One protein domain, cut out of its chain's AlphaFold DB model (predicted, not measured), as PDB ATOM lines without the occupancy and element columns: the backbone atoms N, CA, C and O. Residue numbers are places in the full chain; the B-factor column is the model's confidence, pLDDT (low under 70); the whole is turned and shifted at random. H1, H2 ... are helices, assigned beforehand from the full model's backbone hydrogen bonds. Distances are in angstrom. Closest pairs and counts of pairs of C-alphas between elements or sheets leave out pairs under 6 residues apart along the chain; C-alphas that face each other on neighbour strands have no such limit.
ATOM      1  N   ALA A 109      70.289  11.091  25.564       80.00
ATOM      2  CA  ALA A 109      68.946  11.619  25.317       80.00
ATOM      3  C   ALA A 109      67.927  10.516  24.967       80.00
ATOM      4  O   ALA A 109      66.747  10.636  25.280       80.00
ATOM      5  N   SER A 110      68.390   9.405  24.381       79.62
ATOM      6  CA  SER A 110      67.553   8.245  24.041       79.62
ATOM      7  C   SER A 110      66.994   7.496  25.259       79.62
ATOM      8  O   SER A 110      66.127   6.644  25.087       79.62
ATOM      9  N   SER A 111      67.499   7.755  26.468       74.81
ATOM     10  CA  SER A 111      67.093   7.065  27.702       74.81
ATOM     11  C   SER A 111      66.243   7.935  28.637       74.81
ATOM     12  O   SER A 111      66.048   7.569  29.798       74.81
ATOM     13  N   ALA A 112      65.734   9.071  28.153       77.94
ATOM     14  CA  ALA A 112      64.745   9.872  28.873       77.94
ATOM     15  C   ALA A 112      63.419   9.093  29.048       77.94
ATOM     16  O   ALA A 112      63.068   8.307  28.163       77.94
ATOM     17  N   PRO A 113      62.656   9.294  30.145       79.81
ATOM     18  CA  PRO A 113      62.858  10.255  31.243       79.81
ATOM     19  C   PRO A 113      63.713   9.737  32.416       79.81
ATOM     20  O   PRO A 113      64.164  10.536  33.231       79.81
ATOM     21  N   ASP A 114      63.950   8.426  32.503       82.31
ATOM     22  CA  ASP A 114      64.545   7.807  33.697       82.31
ATOM     23  C   ASP A 114      66.086   7.852  33.728       82.31
ATOM     24  O   ASP A 114      66.681   7.672  34.787       82.31
ATOM     25  N   TYR A 115      66.760   8.011  32.578       83.50
ATOM     26  CA  TYR A 115      68.231   8.038  32.448       83.50
ATOM     27  C   TYR A 115      68.972   6.888  33.166       83.50
ATOM     28  O   TYR A 115      70.103   7.036  33.637       83.50
ATOM     29  N   LYS A 116      68.354   5.700  33.200       85.38
ATOM     30  CA  LYS A 116      68.867   4.473  33.843       85.38
ATOM     31  C   LYS A 116      70.358   4.172  33.601       85.38
ATOM     32  O   LYS A 116      71.039   3.883  34.583       85.38
ATOM     33  N   PRO A 117      70.912   4.245  32.369       86.00
ATOM     34  CA  PRO A 117      72.326   3.915  32.151       86.00
ATOM     35  C   PRO A 117      73.297   4.841  32.903       86.00
ATOM     36  O   PRO A 117      74.300   4.362  33.440       86.00
ATOM     37  N   GLY A 118      72.982   6.134  33.015       87.62
ATOM     38  CA  GLY A 118      73.790   7.091  33.777       87.62
ATOM     39  C   GLY A 118      73.756   6.797  35.276       87.62
ATOM     40  O   GLY A 118      74.797   6.783  35.939       87.62
ATOM     41  N   LEU A 119      72.571   6.471  35.800       88.94
ATOM     42  CA  LEU A 119      72.386   6.103  37.206       88.94
ATOM     43  C   LEU A 119      73.115   4.804  37.570       88.94
ATOM     44  O   LEU A 119      73.820   4.774  38.577       88.94
ATOM     45  N   TYR A 120      73.007   3.754  36.750       91.31
ATOM     46  CA  TYR A 120      73.712   2.493  37.001       91.31
ATOM     47  C   TYR A 120      75.226   2.663  36.962       91.31
ATOM     48  O   TYR A 120      75.914   2.175  37.854       91.31
ATOM     49  N   THR A 121      75.743   3.401  35.979       90.81
ATOM     50  CA  THR A 121      77.180   3.694  35.891       90.81
ATOM     51  C   THR A 121      77.663   4.426  37.139       90.81
ATOM     52  O   THR A 121      78.655   4.033  37.747       90.81
ATOM     53  N   THR A 122      76.921   5.447  37.571       90.81
ATOM     54  CA  THR A 122      77.255   6.230  38.766       90.81
ATOM     55  C   THR A 122      77.239   5.360  40.025       90.81
ATOM     56  O   THR A 122      78.179   5.408  40.818       90.81
ATOM     57  N   ALA A 123      76.221   4.511  40.188       93.00
ATOM     58  CA  ALA A 123      76.120   3.588  41.315       93.00
ATOM     59  C   ALA A 123      77.280   2.579  41.344       93.00
ATOM     60  O   ALA A 123      77.882   2.366  42.394       93.00
ATOM     61  N   VAL A 124      77.639   1.998  40.195       95.00
ATOM     62  CA  VAL A 124      78.776   1.070  40.087       95.00
ATOM     63  C   VAL A 124      80.088   1.771  40.436       95.00
ATOM     64  O   VAL A 124      80.871   1.222  41.206       95.00
ATOM     65  N   CYS A 125      80.316   2.992  39.947       92.56
ATOM     66  CA  CYS A 125      81.501   3.776  40.297       92.56
ATOM     67  C   CYS A 125      81.609   4.022  41.810       92.56
ATOM     68  O   CYS A 125      82.693   3.850  42.367       92.56
ATOM     69  N   PHE A 126      80.501   4.363  42.478       93.44
ATOM     70  CA  PHE A 126      80.480   4.535  43.935       93.44
ATOM     71  C   PHE A 126      80.777   3.231  44.684       93.44
ATOM     72  O   PHE A 126      81.586   3.219  45.606       93.44
ATOM     73  N   VAL A 127      80.192   2.109  44.269       96.75
ATOM     74  CA  VAL A 127      80.483   0.813  44.904       96.75
ATOM     75  C   VAL A 127      81.952   0.425  44.715       96.75
ATOM     76  O   VAL A 127      82.595  -0.033  45.656       96.75
ATOM     77  N   LEU A 128      82.511   0.634  43.521       96.44
ATOM     78  CA  LEU A 128      83.906   0.307  43.234       96.44
ATOM     79  C   LEU A 128      84.882   1.137  44.073       96.44
ATOM     80  O   LEU A 128      85.836   0.573  44.607       96.44
ATOM     81  N   ILE A 129      84.654   2.449  44.219       94.62
ATOM     82  CA  ILE A 129      85.543   3.288  45.034       94.62
ATOM     83  C   ILE A 129      85.477   2.899  46.514       94.62
ATOM     84  O   ILE A 129      86.526   2.784  47.141       94.62
ATOM     85  N   GLU A 130      84.292   2.598  47.050       95.75
ATOM     86  CA  GLU A 130      84.138   2.131  48.434       95.75
ATOM     87  C   GLU A 130      84.896   0.819  48.673       95.75
ATOM     88  O   GLU A 130      85.651   0.698  49.637       95.75
ATOM     89  N   VAL A 131      84.787  -0.148  47.755       97.56
ATOM     90  CA  VAL A 131      85.541  -1.409  47.844       97.56
ATOM     91  C   VAL A 131      87.048  -1.150  47.835       97.56
ATOM     92  O   VAL A 131      87.770  -1.700  48.669       97.56
ATOM     93  N   ILE A 132      87.534  -0.285  46.941       96.75
ATOM     94  CA  ILE A 132      88.957   0.076  46.869       96.75
ATOM     95  C   ILE A 132      89.419   0.738  48.171       96.75
ATOM     96  O   ILE A 132      90.481   0.384  48.684       96.75
ATOM     97  N   LEU A 133      88.633   1.659  48.734       95.38
ATOM     98  CA  LEU A 133      88.954   2.344  49.987       95.38
ATOM     99  C   LEU A 133      88.985   1.384  51.177       95.38
ATOM    100  O   LEU A 133      89.894   1.465  52.002       95.38
ATOM    101  N   ILE A 134      88.049   0.439  51.247       97.06
ATOM    102  CA  ILE A 134      88.027  -0.602  52.280       97.06
ATOM    103  C   ILE A 134      89.276  -1.484  52.168       97.06
ATOM    104  O   ILE A 134      89.975  -1.705  53.162       97.06
ATOM    105  N   CYS A 135      89.607  -1.949  50.960       96.94
ATOM    106  CA  CYS A 135      90.827  -2.714  50.709       96.94
ATOM    107  C   CYS A 135      92.081  -1.923  51.104       96.94
ATOM    108  O   CYS A 135      92.948  -2.452  51.804       96.94
ATOM    109  N   TRP A 136      92.157  -0.649  50.713       95.56
ATOM    110  CA  TRP A 136      93.248   0.251  51.073       95.56
ATOM    111  C   TRP A 136      93.361   0.435  52.587       95.56
ATOM    112  O   TRP A 136      94.461   0.372  53.130       95.56
ATOM    113  N   PHE A 137      92.244   0.610  53.292       95.56
ATOM    114  CA  PHE A 137      92.220   0.779  54.743       95.56
ATOM    115  C   PHE A 137      92.797  -0.442  55.465       95.56
ATOM    116  O   PHE A 137      93.666  -0.302  56.330       95.56
ATOM    117  N   PHE A 138      92.364  -1.651  55.094       96.81
ATOM    118  CA  PHE A 138      92.892  -2.879  55.689       96.81
ATOM    119  C   PHE A 138      94.367  -3.099  55.353       96.81
ATOM    120  O   PHE A 138      95.142  -3.508  56.223       96.81
ATOM    121  N   TRP A 139      94.771  -2.784  54.122       95.62
ATOM    122  CA  TRP A 139      96.167  -2.835  53.706       95.62
ATOM    123  C   TRP A 139      97.034  -1.870  54.523       95.62
ATOM    124  O   TRP A 139      97.974  -2.300  55.192       95.62
ATOM    125  N   ALA A 140      96.671  -0.587  54.555       92.44
ATOM    126  CA  ALA A 140      97.383   0.452  55.291       92.44
ATOM    127  C   ALA A 140      97.463   0.129  56.787       92.44
ATOM    128  O   ALA A 140      98.522   0.262  57.394       92.44
ATOM    129  N   ARG A 141      96.380  -0.384  57.386       94.44
ATOM    130  CA  ARG A 141      96.380  -0.834  58.784       94.44
ATOM    131  C   ARG A 141      97.361  -1.982  59.023       94.44
ATOM    132  O   ARG A 141      98.030  -2.000  60.054       94.44
ATOM    133  N   SER A 142      97.444  -2.931  58.096       92.75
ATOM    134  CA  SER A 142      98.353  -4.077  58.203       92.75
ATOM    135  C   SER A 142      99.817  -3.641  58.104       92.75
ATOM    136  O   SER A 142     100.634  -4.057  58.925       92.75
ATOM    137  N   VAL A 143     100.129  -2.747  57.161       90.19
ATOM    138  CA  VAL A 143     101.474  -2.179  56.978       90.19
ATOM    139  C   VAL A 143     101.876  -1.310  58.168       90.19
ATOM    140  O   VAL A 143     102.958  -1.500  58.721       90.19
ATOM    141  N   ASN A 144     100.991  -0.427  58.634       90.12
ATOM    142  CA  ASN A 144     101.249   0.408  59.808       90.12
ATOM    143  C   ASN A 144     101.519  -0.458  61.044       90.12
ATOM    144  O   ASN A 144     102.525  -0.261  61.714       90.12
ATOM    145  N   LYS A 145     100.718  -1.508  61.276       90.62
ATOM    146  CA  LYS A 145     100.941  -2.440  62.393       90.62
ATOM    147  C   LYS A 145     102.290  -3.163  62.302       90.62
ATOM    148  O   LYS A 145     102.911  -3.423  63.333       90.62
ATOM    149  N   ALA A 146     102.734  -3.521  61.096       88.00
ATOM    150  CA  ALA A 146     104.047  -4.123  60.888       88.00
ATOM    151  C   ALA A 146     105.174  -3.124  61.201       88.00
ATOM    152  O   ALA A 146     106.103  -3.466  61.931       88.00
ATOM    153  N   ARG A 147     105.050  -1.876  60.734       83.56
ATOM    154  CA  ARG A 147     106.006  -0.798  61.016       83.56
ATOM    155  C   ARG A 147     106.089  -0.479  62.509       83.56
ATOM    156  O   ARG A 147     107.188  -0.422  63.052       83.56
ATOM    157  N   ASP A 148     104.953  -0.381  63.193       87.44
ATOM    158  CA  ASP A 148     104.890  -0.104  64.635       87.44
ATOM    159  C   ASP A 148     105.561  -1.212  65.461       87.44
ATOM    160  O   ASP A 148     106.109  -0.964  66.537       87.44
ATOM    161  N   ARG A 149     105.548  -2.456  64.964       86.25
ATOM    162  CA  ARG A 149     106.289  -3.561  65.581       86.25
ATOM    163  C   ARG A 149     107.800  -3.363  65.445       86.25
ATOM    164  O   ARG A 149     108.493  -3.527  66.444       86.25
ATOM    165  N   VAL A 150     108.287  -2.981  64.264       85.00
ATOM    166  CA  VAL A 150     109.718  -2.725  64.017       85.00
ATOM    167  C   VAL A 150     110.217  -1.542  64.848       85.00
ATOM    168  O   VAL A 150     111.264  -1.639  65.482       85.00
ATOM    169  N   VAL A 151     109.450  -0.449  64.912       85.62
ATOM    170  CA  VAL A 151     109.787   0.726  65.735       85.62
ATOM    171  C   VAL A 151     109.879   0.346  67.216       85.62
ATOM    172  O   VAL A 151     110.837   0.723  67.892       85.62
ATOM    173  N   ARG A 152     108.935  -0.470  67.711       84.12
ATOM    174  CA  ARG A 152     108.950  -0.963  69.097       84.12
ATOM    175  C   ARG A 152     110.133  -1.891  69.385       84.12
ATOM    176  O   ARG A 152     110.697  -1.812  70.469       84.12
ATOM    177  N   GLU A 153     110.516  -2.752  68.444       86.88
ATOM    178  CA  GLU A 153     111.682  -3.641  68.581       86.88
ATOM    179  C   GLU A 153     113.009  -2.865  68.572       86.88
ATOM    180  O   GLU A 153     113.917  -3.212  69.324       86.88
ATOM    181  N   LYS A 154     113.107  -1.775  67.798       83.88
ATOM    182  CA  LYS A 154     114.272  -0.873  67.794       83.88
ATOM    183  C   LYS A 154     114.371   0.022  69.041       83.88
ATOM    184  O   LYS A 154     115.390   0.682  69.221       83.88
ATOM    185  N   GLY A 155     113.341   0.066  69.894       82.56
ATOM    186  CA  GLY A 155     113.327   0.891  71.109       82.56
ATOM    187  C   GLY A 155     113.410   2.400  70.844       82.56
ATOM    188  O   GLY A 155     113.842   3.154  71.713       82.56
ATOM    189  N   MET A 156     113.035   2.843  69.642       81.88
ATOM    190  CA  MET A 156     113.084   4.252  69.254       81.88
ATOM    191  C   MET A 156     111.929   5.042  69.875       81.88
ATOM    192  O   MET A 156     110.829   4.513  70.043       81.88
ATOM    193  N   SER A 157     112.157   6.327  70.174       85.12
ATOM    194  CA  SER A 157     111.052   7.234  70.501       85.12
ATOM    195  C   SER A 157     110.190   7.490  69.260       85.12
ATOM    196  O   SER A 157     110.675   7.429  68.128       85.12
ATOM    197  N   GLU A 158     108.909   7.789  69.474       82.00
ATOM    198  CA  GLU A 158     107.953   8.076  68.396       82.00
ATOM    199  C   GLU A 158     108.416   9.260  67.529       82.00
ATOM    200  O   GLU A 158     108.420   9.170  66.303       82.00
ATOM    201  N   GLU A 159     108.953  10.310  68.155       85.50
ATOM    202  CA  GLU A 159     109.519  11.476  67.464       85.50
ATOM    203  C   GLU A 159     110.739  11.121  66.598       85.50
ATOM    204  O   GLU A 159     110.864  11.593  65.466       85.50
ATOM    205  N   ALA A 160     111.622  10.243  67.089       84.44
ATOM    206  CA  ALA A 160     112.775   9.783  66.320       84.44
ATOM    207  C   ALA A 160     112.346   8.930  65.117       84.44
ATOM    208  O   ALA A 160     112.904   9.080  64.031       84.44
ATOM    209  N   ALA A 161     111.328   8.081  65.281       84.00
ATOM    210  CA  ALA A 161     110.777   7.263  64.203       84.00
ATOM    211  C   ALA A 161     110.100   8.105  63.113       84.00
ATOM    212  O   ALA A 161     110.267   7.828  61.923       84.00
ATOM    213  N   GLU A 162     109.375   9.158  63.493       84.25
ATOM    214  CA  GLU A 162     108.785  10.096  62.536       84.25
ATOM    215  C   GLU A 162     109.843  10.908  61.783       84.25
ATOM    216  O   GLU A 162     109.736  11.078  60.564       84.25
ATOM    217  N   ALA A 163     110.869  11.401  62.481       86.06
ATOM    218  CA  ALA A 163     111.965  12.144  61.865       86.06
ATOM    219  C   ALA A 163     112.752  11.270  60.876       86.06
ATOM    220  O   ALA A 163     113.013  11.698  59.747       86.06
ATOM    221  N   GLU A 164     113.061  10.027  61.260       84.69
ATOM    222  CA  GLU A 164     113.720   9.060  60.381       84.69
ATOM    223  C   GLU A 164     112.830   8.754  59.169       84.69
ATOM    224  O   GLU A 164     113.291   8.864  58.035       84.69
ATOM    225  N   GLY A 165     111.531   8.506  59.373       82.88
ATOM    226  CA  GLY A 165     110.568   8.268  58.293       82.88
ATOM    227  C   GLY A 165     110.456   9.428  57.297       82.88
ATOM    228  O   GLY A 165     110.380   9.196  56.088       82.88
ATOM    229  N   ARG A 166     110.513  10.685  57.762       83.69
ATOM    230  CA  ARG A 166     110.577  11.860  56.870       83.69
ATOM    231  C   ARG A 166     111.866  11.875  56.055       83.69
ATOM    232  O   ARG A 166     111.807  12.091  54.847       83.69
ATOM    233  N   SER A 167     113.003  11.605  56.697       84.56
ATOM    234  CA  SER A 167     114.306  11.582  56.024       84.56
ATOM    235  C   SER A 167     114.405  10.463  54.977       84.56
ATOM    236  O   SER A 167     114.858  10.708  53.859       84.56
ATOM    237  N   MET A 168     113.886   9.268  55.283       82.06
ATOM    238  CA  MET A 168     113.814   8.144  54.342       82.06
ATOM    239  C   MET A 168     112.922   8.475  53.143       82.06
ATOM    240  O   MET A 168     113.276   8.169  52.004       82.06
ATOM    241  N   GLY A 169     111.790   9.145  53.385       82.31
ATOM    242  CA  GLY A 169     110.878   9.586  52.330       82.31
ATOM    243  C   GLY A 169     111.504  10.613  51.380       82.31
ATOM    244  O   GLY A 169     111.217  10.595  50.182       82.31
ATOM    245  N   GLU A 170     112.381  11.489  51.880       83.12
ATOM    246  CA  GLU A 170     113.149  12.426  51.047       83.12
ATOM    247  C   GLU A 170     114.232  11.728  50.219       83.12
ATOM    248  O   GLU A 170     114.453  12.108  49.069       83.12
ATOM    249  N   GLN A 171     114.865  10.692  50.774       83.25
ATOM    250  CA  GLN A 171     115.910   9.904  50.110       83.25
ATOM    251  C   GLN A 171     115.371   8.851  49.129       83.25
ATOM    252  O   GLN A 171     116.158   8.151  48.499       83.25
ATOM    253  N   ASP A 172     114.048   8.757  48.964       80.06
ATOM    254  CA  ASP A 172     113.377   7.769  48.107       80.06
ATOM    255  C   ASP A 172     113.684   6.308  48.469       80.06
ATOM    256  O   ASP A 172     113.693   5.422  47.613       80.06
ATOM    257  N   LEU A 173     113.951   6.054  49.751       76.38
ATOM    258  CA  LEU A 173     114.182   4.706  50.242       76.38
ATOM    259  C   LEU A 173     112.834   4.002  50.396       76.38
ATOM    260  O   LEU A 173     111.972   4.416  51.171       76.38
ATOM    261  N   THR A 174     112.645   2.931  49.632       71.38
ATOM    262  CA  THR A 174     111.470   2.062  49.781       71.38
ATOM    263  C   THR A 174     111.653   1.136  50.982       71.38
ATOM    264  O   THR A 174     112.781   0.764  51.297       71.38
ATOM    265  N   ASP A 175     110.562   0.698  51.623       62.62
ATOM    266  CA  ASP A 175     110.600  -0.166  52.825       62.62
ATOM    267  C   ASP A 175     111.459  -1.446  52.653       62.62
ATOM    268  O   ASP A 175     111.886  -2.055  53.629       62.62
ATOM    269  N   ARG A 176     111.751  -1.854  51.408       67.06
ATOM    270  CA  ARG A 176     112.639  -2.981  51.064       67.06
ATOM    271  C   ARG A 176     114.138  -2.673  51.124       67.06
ATOM    272  O   ARG A 176     114.927  -3.605  51.133       67.06
ATOM    273  N   GLN A 177     114.528  -1.405  51.088       64.62
ATOM    274  CA  GLN A 177     115.928  -0.962  51.073       64.62
ATOM    275  C   GLN A 177     116.448  -0.613  52.475       64.62
ATOM    276  O   GLN A 177     117.647  -0.415  52.638       64.62
ATOM    277  N   VAL A 178     115.548  -0.524  53.462       61.12
ATOM    278  CA  VAL A 178     115.841  -0.127  54.852       61.12
ATOM    279  C   VAL A 178     115.766  -1.314  55.835       61.12
ATOM    280  O   VAL A 178     116.220  -1.201  56.974       61.12
ATOM    281  N   SER A 179     115.191  -2.446  55.407       51.69
ATOM    282  CA  SER A 179     115.146  -3.713  56.158       51.69
ATOM    283  C   SER A 179     116.429  -4.516  56.009       51.69
ATOM    284  O   SER A 179     116.685  -5.299  56.950       51.69
TER     285      SER A 179
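This is residues 109 to 179 of the 179 residues of an uncharacterized protein of Kwoniella bestiolae CBS 10118 (UniProt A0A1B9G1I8). Start at residue 109 and you find one long helix, H1, much of it standing free, and a short helix, H2, folding back near its far end as a lopsided V. The printed part has 71 residues with two named helices, H1 then H2, no named strand, and the class all helix. It is extended, a rod spanning 65 by 23 by 21 A, with a radius of gyration of the C-alphas of 21.5 A.

Find C-alpha 116 at (68.867, 4.473, 33.843); from there H1, residues 116 to 153, runs 55.7 A. H2, residues 158 to 170, runs 18.6 A and ends at C-alpha 170, (113.149, 12.426, 51.047).

A tight link of 4 residues joins H1 to H2. Look at the C-alphas of Val 151 and Ala 161, their closest, 6.8 A apart: the helices are close but not clearly touching. They run opposite ways at a steep tilt of 61 degrees. In H1 and H2 every O i to N i+4 pair is within hydrogen-bond range.

The C-alphas of Ser 110 and Gly 155, the two farthest apart, are 66.1 A apart. Residues 109 to 146, of which 116 to 146 belong to H1, stand free. The printed part has no cut; pLDDT is under 70 at residues 175 to 179.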